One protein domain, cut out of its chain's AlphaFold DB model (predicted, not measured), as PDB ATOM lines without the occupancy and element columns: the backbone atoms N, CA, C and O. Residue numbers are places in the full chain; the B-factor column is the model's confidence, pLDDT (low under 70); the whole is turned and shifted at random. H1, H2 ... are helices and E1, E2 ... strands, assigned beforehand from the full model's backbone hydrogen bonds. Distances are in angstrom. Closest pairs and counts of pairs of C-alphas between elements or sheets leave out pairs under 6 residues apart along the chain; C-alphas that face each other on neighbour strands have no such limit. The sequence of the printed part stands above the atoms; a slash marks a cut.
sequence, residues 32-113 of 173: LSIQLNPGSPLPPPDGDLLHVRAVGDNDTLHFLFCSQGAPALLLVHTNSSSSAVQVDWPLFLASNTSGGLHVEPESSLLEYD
ATOM      1  N   LEU A  32     126.031 124.987 119.190       93.25
ATOM      2  CA  LEU A  32     125.988 125.903 118.055       93.25
ATOM      3  C   LEU A  32     126.174 127.350 118.509       93.25
ATOM      4  O   LEU A  32     125.495 127.805 119.425       93.25
ATOM      5  N   SER A  33     127.025 128.089 117.806       93.44
ATOM      6  CA  SER A  33     127.085 129.548 117.877       93.44
ATOM      7  C   SER A  33     127.107 130.142 116.477       93.44
ATOM      8  O   SER A  33     127.648 129.544 115.548       93.44
ATOM      9  N   ILE A  34     126.526 131.328 116.332       94.25
ATOM     10  CA  ILE A  34     126.456 132.065 115.075       94.25
ATOM     11  C   ILE A  34     126.988 133.477 115.306       94.25
ATOM     12  O   ILE A  34     126.659 134.106 116.312       94.25
ATOM     13  N   GLN A  35     127.825 133.962 114.399       94.19
ATOM     14  CA  GLN A  35     128.401 135.295 114.476       94.19
ATOM     15  C   GLN A  35     128.434 135.934 113.093       94.19
ATOM     16  O   GLN A  35     128.906 135.333 112.131       94.19
ATOM     17  N   LEU A  36     127.943 137.169 113.010       95.19
ATOM     18  CA  LEU A  36     128.080 138.000 111.821       95.19
ATOM     19  C   LEU A  36     129.369 138.807 111.914       95.19
ATOM     20  O   LEU A  36     129.613 139.439 112.941       95.19
ATOM     21  N   ASN A  37     130.154 138.800 110.842       95.38
ATOM     22  CA  ASN A  37     131.392 139.557 110.684       95.38
ATOM     23  C   ASN A  37     132.324 139.413 111.907       95.38
ATOM     24  O   ASN A  37     132.606 140.400 112.593       95.38
ATOM     25  N   PRO A  38     132.785 138.183 112.221       94.88
ATOM     26  CA  PRO A  38     133.585 137.917 113.413       94.88
ATOM     27  C   PRO A  38     134.842 138.792 113.459       94.88
ATOM     28  O   PRO A  38     135.597 138.881 112.495       94.88
ATOM     29  N   GLY A  39     135.056 139.468 114.588       92.88
ATOM     30  CA  GLY A  39     136.211 140.348 114.792       92.88
ATOM     31  C   GLY A  39     136.182 141.667 114.009       92.88
ATOM     32  O   GLY A  39     137.125 142.445 114.140       92.88
ATOM     33  N   SER A  40     135.136 141.954 113.223       92.50
ATOM     34  CA  SER A  40     135.054 143.221 112.492       92.50
ATOM     35  C   SER A  40     134.579 144.353 113.403       92.50
ATOM     36  O   SER A  40     133.548 144.200 114.064       92.50
ATOM     37  N   PRO A  41     135.249 145.521 113.417       87.06
ATOM     38  CA  PRO A  41     134.776 146.681 114.171       87.06
ATOM     39  C   PRO A  41     133.572 147.365 113.508       87.06
ATOM     40  O   PRO A  41     132.818 148.070 114.177       87.06
ATOM     41  N   LEU A  42     133.402 147.187 112.195       90.19
ATOM     42  CA  LEU A  42     132.349 147.809 111.397       90.19
ATOM     43  C   LEU A  42     131.801 146.813 110.368       90.19
ATOM     44  O   LEU A  42     132.514 145.892 109.966       90.19
ATOM     45  N   PRO A  43     130.552 146.977 109.904       88.81
ATOM     46  CA  PRO A  43     130.035 146.182 108.798       88.81
ATOM     47  C   PRO A  43     130.935 146.343 107.559       88.81
ATOM     48  O   PRO A  43     131.188 147.483 107.158       88.81
ATOM     49  N   PRO A  44     131.413 145.250 106.937       91.62
ATOM     50  CA  PRO A  44     132.240 145.354 105.742       91.62
ATOM     51  C   PRO A  44     131.430 145.947 104.576       91.62
ATOM     52  O   PRO A  44     130.203 145.782 104.545       91.62
ATOM     53  N   PRO A  45     132.069 146.676 103.646       88.94
ATOM     54  CA  PRO A  45     131.358 147.421 102.609       88.94
ATOM     55  C   PRO A  45     130.695 146.510 101.568       88.94
ATOM     56  O   PRO A  45     129.532 146.725 101.234       88.94
ATOM     57  N   ASP A  46     131.398 145.466 101.125       86.38
ATOM     58  CA  ASP A  46     131.050 144.712  99.910       86.38
ATOM     59  C   ASP A  46     130.318 143.391 100.177       86.38
ATOM     60  O   ASP A  46     130.115 142.589  99.270       86.38
ATOM     61  N   GLY A  47     129.944 143.140 101.428       91.19
ATOM     62  CA  GLY A  47     129.260 141.920 101.825       91.19
ATOM     63  C   GLY A  47     129.467 141.599 103.295       91.19
ATOM     64  O   GLY A  47     130.186 142.283 104.023       91.19
ATOM     65  N   ASP A  48     128.805 140.539 103.726       95.31
ATOM     66  CA  ASP A  48     128.902 139.989 105.068       95.31
ATOM     67  C   ASP A  48     129.558 138.602 105.047       95.31
ATOM     68  O   ASP A  48     129.378 137.825 104.101       95.31
ATOM     69  N   LEU A  49     130.268 138.282 106.128       95.38
ATOM     70  CA  LEU A  49     130.776 136.951 106.442       95.38
ATOM     71  C   LEU A  49     130.046 136.420 107.675       95.38
ATOM     72  O   LEU A  49     130.164 136.959 108.775       95.38
ATOM     73  N   LEU A  50     129.306 135.336 107.503       95.81
ATOM     74  CA  LEU A  50     128.638 134.632 108.583       95.81
ATOM     75  C   LEU A  50     129.456 133.423 109.005       95.81
ATOM     76  O   LEU A  50     129.747 132.554 108.187       95.81
ATOM     77  N   HIS A  51     129.747 133.321 110.295       95.81
ATOM     78  CA  HIS A  51     130.369 132.145 110.879       95.81
ATOM     79  C   HIS A  51     129.364 131.383 111.739       95.81
ATOM     80  O   HIS A  51     128.851 131.909 112.725       95.81
ATOM     81  N   VAL A  52     129.106 130.124 111.387       95.38
ATOM     82  CA  VAL A  52     128.440 129.155 112.264       95.38
ATOM     83  C   VAL A  52     129.488 128.176 112.776       95.38
ATOM     84  O   VAL A  52     130.193 127.535 111.997       95.38
ATOM     85  N   ARG A  53     129.582 128.043 114.097       95.25
ATOM     86  CA  ARG A  53     130.495 127.124 114.781       95.25
ATOM     87  C   ARG A  53     129.684 126.043 115.477       95.25
ATOM     88  O   ARG A  53     128.798 126.356 116.268       95.25
ATOM     89  N   ALA A  54     129.994 124.785 115.187       94.50
ATOM     90  CA  ALA A  54     129.326 123.622 115.754       94.50
ATOM     91  C   ALA A  54     130.338 122.724 116.479       94.50
ATOM     92  O   ALA A  54     130.989 121.874 115.869       94.50
ATOM     93  N   VAL A  55     130.459 122.924 117.789       95.56
ATOM     94  CA  VAL A  55     131.425 122.236 118.656       95.56
ATOM     95  C   VAL A  55     130.874 120.874 119.063       95.56
ATOM     96  O   VAL A  55     129.796 120.802 119.651       95.56
ATOM     97  N   GLY A  56     131.582 119.804 118.713       92.81
ATOM     98  CA  GLY A  56     131.358 118.450 119.218       92.81
ATOM     99  C   GLY A  56     132.313 118.112 120.364       92.81
ATOM    100  O   GLY A  56     133.044 118.971 120.854       92.81
ATOM    101  N   ASP A  57     132.321 116.847 120.783       92.44
ATOM    102  CA  ASP A  57     133.115 116.403 121.938       92.44
ATOM    103  C   ASP A  57     134.626 116.569 121.703       92.44
ATOM    104  O   ASP A  57     135.348 117.040 122.579       92.44
ATOM    105  N   ASN A  58     135.088 116.223 120.496       93.00
ATOM    106  CA  ASN A  58     136.509 116.194 120.128       93.00
ATOM    107  C   ASN A  58     136.801 116.919 118.806       93.00
ATOM    108  O   ASN A  58     137.901 116.816 118.268       93.00
ATOM    109  N   ASP A  59     135.813 117.611 118.244       93.38
ATOM    110  CA  ASP A  59     135.918 118.240 116.936       93.38
ATOM    111  C   ASP A  59     135.060 119.505 116.837       93.38
ATOM    112  O   ASP A  59     134.135 119.715 117.621       93.38
ATOM    113  N   THR A  60     135.337 120.347 115.846       94.69
ATOM    114  CA  THR A  60     134.491 121.501 115.520       94.69
ATOM    115  C   THR A  60     134.278 121.578 114.019       94.69
ATOM    116  O   THR A  60     135.227 121.472 113.238       94.69
ATOM    117  N   LEU A  61     133.025 121.802 113.621       94.00
ATOM    118  CA  LEU A  61     132.667 122.188 112.259       94.00
ATOM    119  C   LEU A  61     132.475 123.704 112.193       94.00
ATOM    120  O   LEU A  61     131.726 124.276 112.990       94.00
ATOM    121  N   HIS A  62     133.128 124.340 111.230       94.38
ATOM    122  CA  HIS A  62     132.968 125.751 110.907       94.38
ATOM    123  C   HIS A  62     132.285 125.857 109.548       94.38
ATOM    124  O   HIS A  62     132.751 125.274 108.573       94.38
ATOM    125  N   PHE A  63     131.197 126.615 109.491       93.81
ATOM    126  CA  PHE A  63     130.531 126.996 108.254       93.81
ATOM    127  C   PHE A  63     130.705 128.499 108.089       93.81
ATOM    128  O   PHE A  63     130.282 129.273 108.951       93.81
ATOM    129  N   LEU A  64     131.358 128.902 107.010       94.50
ATOM    130  CA  LEU A  64     131.662 130.289 106.697       94.50
ATOM    131  C   LEU A  64     130.917 130.652 105.422       94.50
ATOM    132  O   LEU A  64     131.292 130.220 104.336       94.50
ATOM    133  N   PHE A  65     129.825 131.392 105.571       95.00
ATOM    134  CA  PHE A  65     129.016 131.849 104.452       95.00
ATOM    135  C   PHE A  65     129.373 133.300 104.134       95.00
ATOM    136  O   PHE A  65     129.133 134.194 104.945       95.00
ATOM    137  N   CYS A  66     129.970 133.520 102.969       93.25
ATOM    138  CA  CYS A  66     130.390 134.827 102.487       93.25
ATOM    139  C   CYS A  66     129.413 135.327 101.423       93.25
ATOM    140  O   CYS A  66     128.988 134.563 100.560       93.25
ATOM    141  N   SER A  67     129.086 136.614 101.477       93.12
ATOM    142  CA  SER A  67     128.262 137.309 100.477       93.12
ATOM    143  C   SER A  67     129.031 138.394  99.714       93.12
ATOM    144  O   SER A  67     128.422 139.188  99.006       93.12
ATOM    145  N   GLN A  68     130.362 138.433  99.845       89.31
ATOM    146  CA  GLN A  68     131.206 139.304  99.030       89.31
ATOM    147  C   GLN A  68     131.320 138.720  97.616       89.31
ATOM    148  O   GLN A  68     131.992 137.712  97.398       89.31
ATOM    149  N   GLY A  69     130.634 139.342  96.656       87.50
ATOM    150  CA  GLY A  69     130.491 138.811  95.299       87.50
ATOM    151  C   GLY A  69     129.451 137.687  95.225       87.50
ATOM    152  O   GLY A  69     128.337 137.829  95.725       87.50
ATOM    153  N   ALA A  70     129.794 136.570  94.577       90.06
ATOM    154  CA  ALA A  70     128.904 135.411  94.528       90.06
ATOM    155  C   ALA A  70     128.826 134.749  95.918       90.06
ATOM    156  O   ALA A  70     129.878 134.502  96.512       90.06
ATOM    157  N   PRO A  71     127.628 134.414  96.435       93.38
ATOM    158  CA  PRO A  71     127.513 133.779  97.735       93.38
ATOM    159  C   PRO A  71     128.253 132.444  97.754       93.38
ATOM    160  O   PRO A  71     127.996 131.572  96.923       93.38
ATOM    161  N   ALA A  72     129.157 132.287  98.712       91.50
ATOM    162  CA  ALA A  72     130.022 131.124  98.829       91.50
ATOM    163  C   ALA A  72     129.957 130.554 100.243       91.50
ATOM    164  O   ALA A  72     129.814 131.287 101.222       91.50
ATOM    165  N   LEU A  73     130.075 129.233 100.350       91.00
ATOM    166  CA  LEU A  73     130.064 128.520 101.618       91.00
ATOM    167  C   LEU A  73     131.348 127.702 101.748       91.00
ATOM    168  O   LEU A  73     131.594 126.805 100.949       91.00
ATOM    169  N   LEU A  74     132.134 127.991 102.780       90.06
ATOM    170  CA  LEU A  74     133.311 127.218 103.150       90.06
ATOM    171  C   LEU A  74     133.007 126.358 104.382       90.06
ATOM    172  O   LEU A  74     132.521 126.866 105.398       90.06
ATOM    173  N   LEU A  75     133.308 125.061 104.295       91.31
ATOM    174  CA  LEU A  75     133.204 124.108 105.399       91.31
ATOM    175  C   LEU A  75     134.604 123.723 105.863       91.31
ATOM    176  O   LEU A  75     135.425 123.264 105.072       91.31
ATOM    177  N   VAL A  76     134.854 123.860 107.162       92.06
ATOM    178  CA  VAL A  76     136.117 123.450 107.780       92.06
ATOM    179  C   VAL A  76     135.826 122.509 108.936       92.06
ATOM    180  O   VAL A  76     135.009 122.808 109.809       92.06
ATOM    181  N   HIS A  77     136.511 121.370 108.952       92.75
ATOM    182  CA  HIS A  77     136.498 120.434 110.069       92.75
ATOM    183  C   HIS A  77     137.841 120.480 110.785       92.75
ATOM    184  O   HIS A  77     138.892 120.454 110.150       92.75
ATOM    185  N   THR A  78     137.798 120.559 112.109       93.31
ATOM    186  CA  THR A  78     138.987 120.560 112.964       93.31
ATOM    187  C   THR A  78     138.849 119.474 114.019       93.31
ATOM    188  O   THR A  78     137.781 119.307 114.604       93.31
ATOM    189  N   ASN A  79     139.942 118.775 114.325       93.56
ATOM    190  CA  ASN A  79     139.996 117.757 115.385       93.56
ATOM    191  C   ASN A  79     140.239 118.388 116.771       93.56
ATOM    192  O   ASN A  79     141.056 117.906 117.554       93.56
ATOM    193  N   SER A  80     139.596 119.526 117.040       92.38
ATOM    194  CA  SER A  80     139.653 120.223 118.323       92.38
ATOM    195  C   SER A  80     138.318 120.901 118.616       92.38
ATOM    196  O   SER A  80     137.727 121.526 117.737       92.38
ATOM    197  N   SER A  81     137.860 120.828 119.866       94.00
ATOM    198  CA  SER A  81     136.680 121.553 120.359       94.00
ATOM    199  C   SER A  81     136.976 123.025 120.699       94.00
ATOM    200  O   SER A  81     136.058 123.814 120.948       94.00
ATOM    201  N   SER A  82     138.251 123.428 120.685       94.31
ATOM    202  CA  SER A  82     138.708 124.788 120.998       94.31
ATOM    203  C   SER A  82     139.138 125.595 119.771       94.31
ATOM    204  O   SER A  82     139.675 126.688 119.930       94.31
ATOM    205  N   SER A  83     138.936 125.073 118.562       94.19
ATOM    206  CA  SER A  83     139.327 125.760 117.330       94.19
ATOM    207  C   SER A  83     138.496 127.017 117.075       94.19
ATOM    208  O   SER A  83     137.306 127.091 117.420       94.19
ATOM    209  N   ALA A  84     139.127 128.014 116.460       93.00
ATOM    210  CA  ALA A  84     138.554 129.336 116.241       93.00
ATOM    211  C   ALA A  84     138.876 129.864 114.840       93.00
ATOM    212  O   ALA A  84     139.935 129.583 114.285       93.00
ATOM    213  N   VAL A  85     137.942 130.638 114.285       93.56
ATOM    214  CA  VAL A  85     138.151 131.396 113.045       93.56
ATOM    215  C   VAL A  85     138.812 132.718 113.395       93.56
ATOM    216  O   VAL A  85     138.385 133.395 114.332       93.56
ATOM    217  N   GLN A  86     139.809 133.098 112.609       93.38
ATOM    218  CA  GLN A  86     140.425 134.412 112.636       93.38
ATOM    219  C   GLN A  86     140.276 135.055 111.256       93.38
ATOM    220  O   GLN A  86     140.388 134.388 110.228       93.38
ATOM    221  N   VAL A  87     139.969 136.351 111.252       92.50
ATOM    222  CA  VAL A  87     139.765 137.131 110.028       92.50
ATOM    223  C   VAL A  87     140.641 138.370 110.097       92.50
ATOM    224  O   VAL A  87     140.458 139.217 110.973       92.50
ATOM    225  N   ASP A  88     141.576 138.481 109.162       92.25
ATOM    226  CA  ASP A  88     142.279 139.726 108.878       92.25
ATOM    227  C   ASP A  88     141.429 140.515 107.880       92.25
ATOM    228  O   ASP A  88     141.463 140.270 106.678       92.25
ATOM    229  N   TRP A  89     140.603 141.430 108.387       91.75
ATOM    230  CA  TRP A  89     139.637 142.169 107.571       91.75
ATOM    231  C   TRP A  89     140.261 143.004 106.447       91.75
ATOM    232  O   TRP A  89     139.757 142.915 105.326       91.75
ATOM    233  N   PRO A  90     141.329 143.795 106.677       90.56
ATOM    234  CA  PRO A  90     142.033 144.471 105.591       90.56
ATOM    235  C   PRO A  90     142.469 143.525 104.467       90.56
ATOM    236  O   PRO A  90     142.251 143.836 103.296       90.56
ATOM    237  N   LEU A  91     143.046 142.370 104.814       89.94
ATOM    238  CA  LEU A  91     143.525 141.397 103.831       89.94
ATOM    239  C   LEU A  91     142.366 140.658 103.147       89.94
ATOM    240  O   LEU A  91     142.356 140.504 101.929       89.94
ATOM    241  N   PHE A  92     141.352 140.263 103.916       89.00
ATOM    242  CA  PHE A  92     140.143 139.599 103.431       89.00
ATOM    243  C   PHE A  92     139.409 140.456 102.393       89.00
ATOM    244  O   PHE A  92     139.016 139.957 101.341       89.00
ATOM    245  N   LEU A  93     139.290 141.764 102.644       88.44
ATOM    246  CA  LEU A  93     138.625 142.699 101.734       88.44
ATOM    247  C   LEU A  93     139.434 143.014 100.477       88.44
ATOM    248  O   LEU A  93     138.845 143.367  99.458       88.44
ATOM    249  N   ALA A  94     140.762 142.890 100.517       84.25
ATOM    250  CA  ALA A  94     141.606 143.197  99.367       84.25
ATOM    251  C   ALA A  94     141.329 142.276  98.164       84.25
ATOM    252  O   ALA A  94     141.631 142.661  97.035       84.25
ATOM    253  N   SER A  95     140.706 141.105  98.370       68.62
ATOM    254  CA  SER A  95     140.204 140.153  97.352       68.62
ATOM    255  C   SER A  95     141.231 139.611  96.338       68.62
ATOM    256  O   SER A  95     140.931 138.714  95.556       68.62
ATOM    257  N   ASN A  96     142.464 140.113  96.370       71.12
ATOM    258  CA  ASN A  96     143.582 139.778  95.489       71.12
ATOM    259  C   ASN A  96     144.735 139.074  96.226       71.12
ATOM    260  O   ASN A  96     145.798 138.846  95.649       71.12
ATOM    261  N   THR A  97     144.544 138.774  97.507       67.38
ATOM    262  CA  THR A  97     145.554 138.223  98.408       67.38
ATOM    263  C   THR A  97     144.968 137.046  99.179       67.38
ATOM    264  O   THR A  97     143.787 137.026  99.524       67.38
ATOM    265  N   SER A  98     145.788 136.023  99.410       76.56
ATOM    266  CA  SER A  98     145.436 134.885 100.260       76.56
ATOM    267  C   SER A  98     145.771 135.181 101.725       76.56
ATOM    268  O   SER A  98     146.558 136.077 102.021       76.56
ATOM    269  N   GLY A  99     145.185 134.415 102.651       78.81
ATOM    270  CA  GLY A  99     145.510 134.491 104.083       78.81
ATOM    271  C   GLY A  99     144.637 135.429 104.920       78.81
ATOM    272  O   GLY A  99     144.846 135.516 106.121       78.81
ATOM    273  N   GLY A 100     143.632 136.095 104.337       79.94
ATOM    274  CA  GLY A 100     142.707 136.960 105.089       79.94
ATOM    275  C   GLY A 100     141.740 136.221 106.026       79.94
ATOM    276  O   GLY A 100     141.079 136.843 106.853       79.94
ATOM    277  N   LEU A 101     141.637 134.898 105.896       83.44
ATOM    278  CA  LEU A 101     140.757 134.036 106.679       83.44
ATOM    279  C   LEU A 101     141.490 132.732 106.990       83.44
ATOM    280  O   LEU A 101     141.904 132.023 106.070       83.44
ATOM    281  N   HIS A 102     141.595 132.390 108.271       85.19
ATOM    282  CA  HIS A 102     142.216 131.148 108.723       85.19
ATOM    283  C   HIS A 102     141.482 130.550 109.922       85.19
ATOM    284  O   HIS A 102     140.754 131.226 110.653       85.19
ATOM    285  N   VAL A 103     141.646 129.241 110.099       81.88
ATOM    286  CA  VAL A 103     141.114 128.492 111.240       81.88
ATOM    287  C   VAL A 103     142.292 127.905 111.991       81.88
ATOM    288  O   VAL A 103     143.119 127.222 111.395       81.88
ATOM    289  N   GLU A 104     142.362 128.169 113.292       81.75
ATOM    290  CA  GLU A 104     143.413 127.627 114.149       81.75
ATOM    291  C   GLU A 104     142.860 126.535 115.076       81.75
ATOM    292  O   GLU A 104     141.799 126.736 115.684       81.75
ATOM    293  N   PRO A 105     143.572 125.400 115.242       78.94
ATOM    294  CA  PRO A 105     144.768 124.990 114.491       78.94
ATOM    295  C   PRO A 105     144.449 124.679 113.016       78.94
ATOM    296  O   PRO A 105     143.319 124.296 112.711       78.94
ATOM    297  N   GLU A 106     145.445 124.819 112.129       76.00
ATOM    298  CA  GLU A 106     145.271 124.538 110.697       76.00
ATOM    299  C   GLU A 106     144.755 123.111 110.472       76.00
ATOM    300  O   GLU A 106     145.207 122.147 111.101       76.00
ATOM    301  N   SER A 107     143.789 122.975 109.566       65.31
ATOM    302  CA  SER A 107     143.135 121.708 109.266       65.31
ATOM    303  C   SER A 107     142.897 121.535 107.771       65.31
ATOM    304  O   SER A 107     143.125 122.432 106.960       65.31
ATOM    305  N   SER A 108     142.448 120.342 107.397       56.62
ATOM    306  CA  SER A 108     142.124 120.015 106.014       56.62
ATOM    307  C   SER A 108     140.839 120.721 105.567       56.62
ATOM    308  O   SER A 108     139.831 120.712 106.278       56.62
ATOM    309  N   LEU A 109     140.875 121.310 104.369       62.94
ATOM    310  CA  LEU A 109     139.691 121.799 103.661       62.94
ATOM    311  C   LEU A 109     138.890 120.604 103.133       62.94
ATOM    312  O   LEU A 109     139.479 119.635 102.651       62.94
ATOM    313  N   LEU A 110     137.561 120.666 103.238       57.28
ATOM    314  CA  LEU A 110     136.673 119.620 102.734       57.28
ATOM    315  C   LEU A 110     136.017 120.086 101.434       57.28
ATOM    316  O   LEU A 110     135.252 121.048 101.432       57.28
ATOM    317  N   GLU A 111     136.298 119.370 100.351       59.41
ATOM    318  CA  GLU A 111     135.591 119.476  99.075       59.41
ATOM    319  C   GLU A 111     134.644 118.278  98.936       59.41
ATOM    320  O   GLU A 111     134.965 117.166  99.365       59.41
ATOM    321  N   TYR A 112     133.447 118.514  98.401       63.66
ATOM    322  CA  TYR A 112     132.474 117.454  98.160       63.66
ATOM    323  C   TYR A 112     132.723 116.832  96.781       63.66
ATOM    324  O   TYR A 112     132.670 117.542  95.783       63.66
ATOM    325  N   ASP A 113     132.960 115.521  96.741       69.19
ATOM    326  CA  ASP A 113     133.152 114.737  95.514       69.19
ATOM    327  C   ASP A 113     131.837 114.033  95.139       69.19
ATOM    328  O   ASP A 113     131.341 113.181  95.890       69.19
TER     329      ASP A 113
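Overview. This is residues 32 to 113 of the 173 residues of an uncharacterized protein of Scophthalmus maximus (UniProt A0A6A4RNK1). A four-stranded antiparallel sheet, E1 to E4, is one slab, and a short two-strand ribbon, E5 and E6, lies over part of one of its faces, as the smaller layer of a loose, lopsided sandwich; the small helix H1 sits at one end of the ribbon, in the turn between its strands. The sheet's other face has no named element over it. The printed part has 82 residues, in the order E1 E2 E3 E4 E5 H1 E6; the large sheet's order is E1 - E2 - E3 - E4 and the small one's E5 - E6, both antiparallel. The class is mostly strand, though under half of the residues are in named elements. The whole is compact, with a radius of gyration of the C-alphas of 12.6 A and spans of 37 by 30 by 19 A.

Along the chain. Find C-alpha 32 at (125.988, 125.903, 118.055); from there E1, residues 32 to 36, runs 13.8 A. Past residues 37 to 48 you reach E2, residues 49 to 55, 19.1 A long, then E3, residues 60 to 66, also 19.1 A, and E4, residues 72 to 78, 19.8 A. E5, residues 84 to 87, runs 10.0 A from C-alpha 84 at (138.554, 129.336, 116.241). H1 follows at residues 89 to 94, 8.5 A, and E6, residues 101 to 104, runs 10.2 A to C-alpha 104 at (143.413, 127.627, 114.149).

Arrangement. Begin with E1 to E4, a meander, each strand the antiparallel neighbour of the one before; E1 and E4 are its edge strands. In the hairpin E1 and E2, look at N 33 and O 53, 2.9 A apart; in the hairpin E2 and E3, at N 52 and O 63, 2.8 A; in the hairpin E3 and E4, at N 64 and O 74, 2.8 A. Between E5 and E6, antiparallel at 155 degrees, N 86 and O 102 are 2.9 A apart. From one sheet to the other, the closest C-alphas of E3 and E5 are those of His 62 and Val 85, 8.0 A apart, and those of E4 and E6 are Val 76 and Val 103, 7.9 A. E2 and E5 are near each other, with 5 pairs of C-alphas within 10 A. H1 is not on the large sheet; its closest C-alpha to E6 is that of Phe 92, 6.5 A from that of Leu 101. In H1 every O i to N i+4 pair is within hydrogen-bond range.

Size, cuts and confidence. The C-alphas farthest apart are those of Pro 41 and Asp 113, 37.0 A. The printed part has no cut. The link E1 to E2 is long, with 12 residues. Mean pLDDT of the printed part is 87.7; look for values under 70 at residues 95, 97 and 107 to 113.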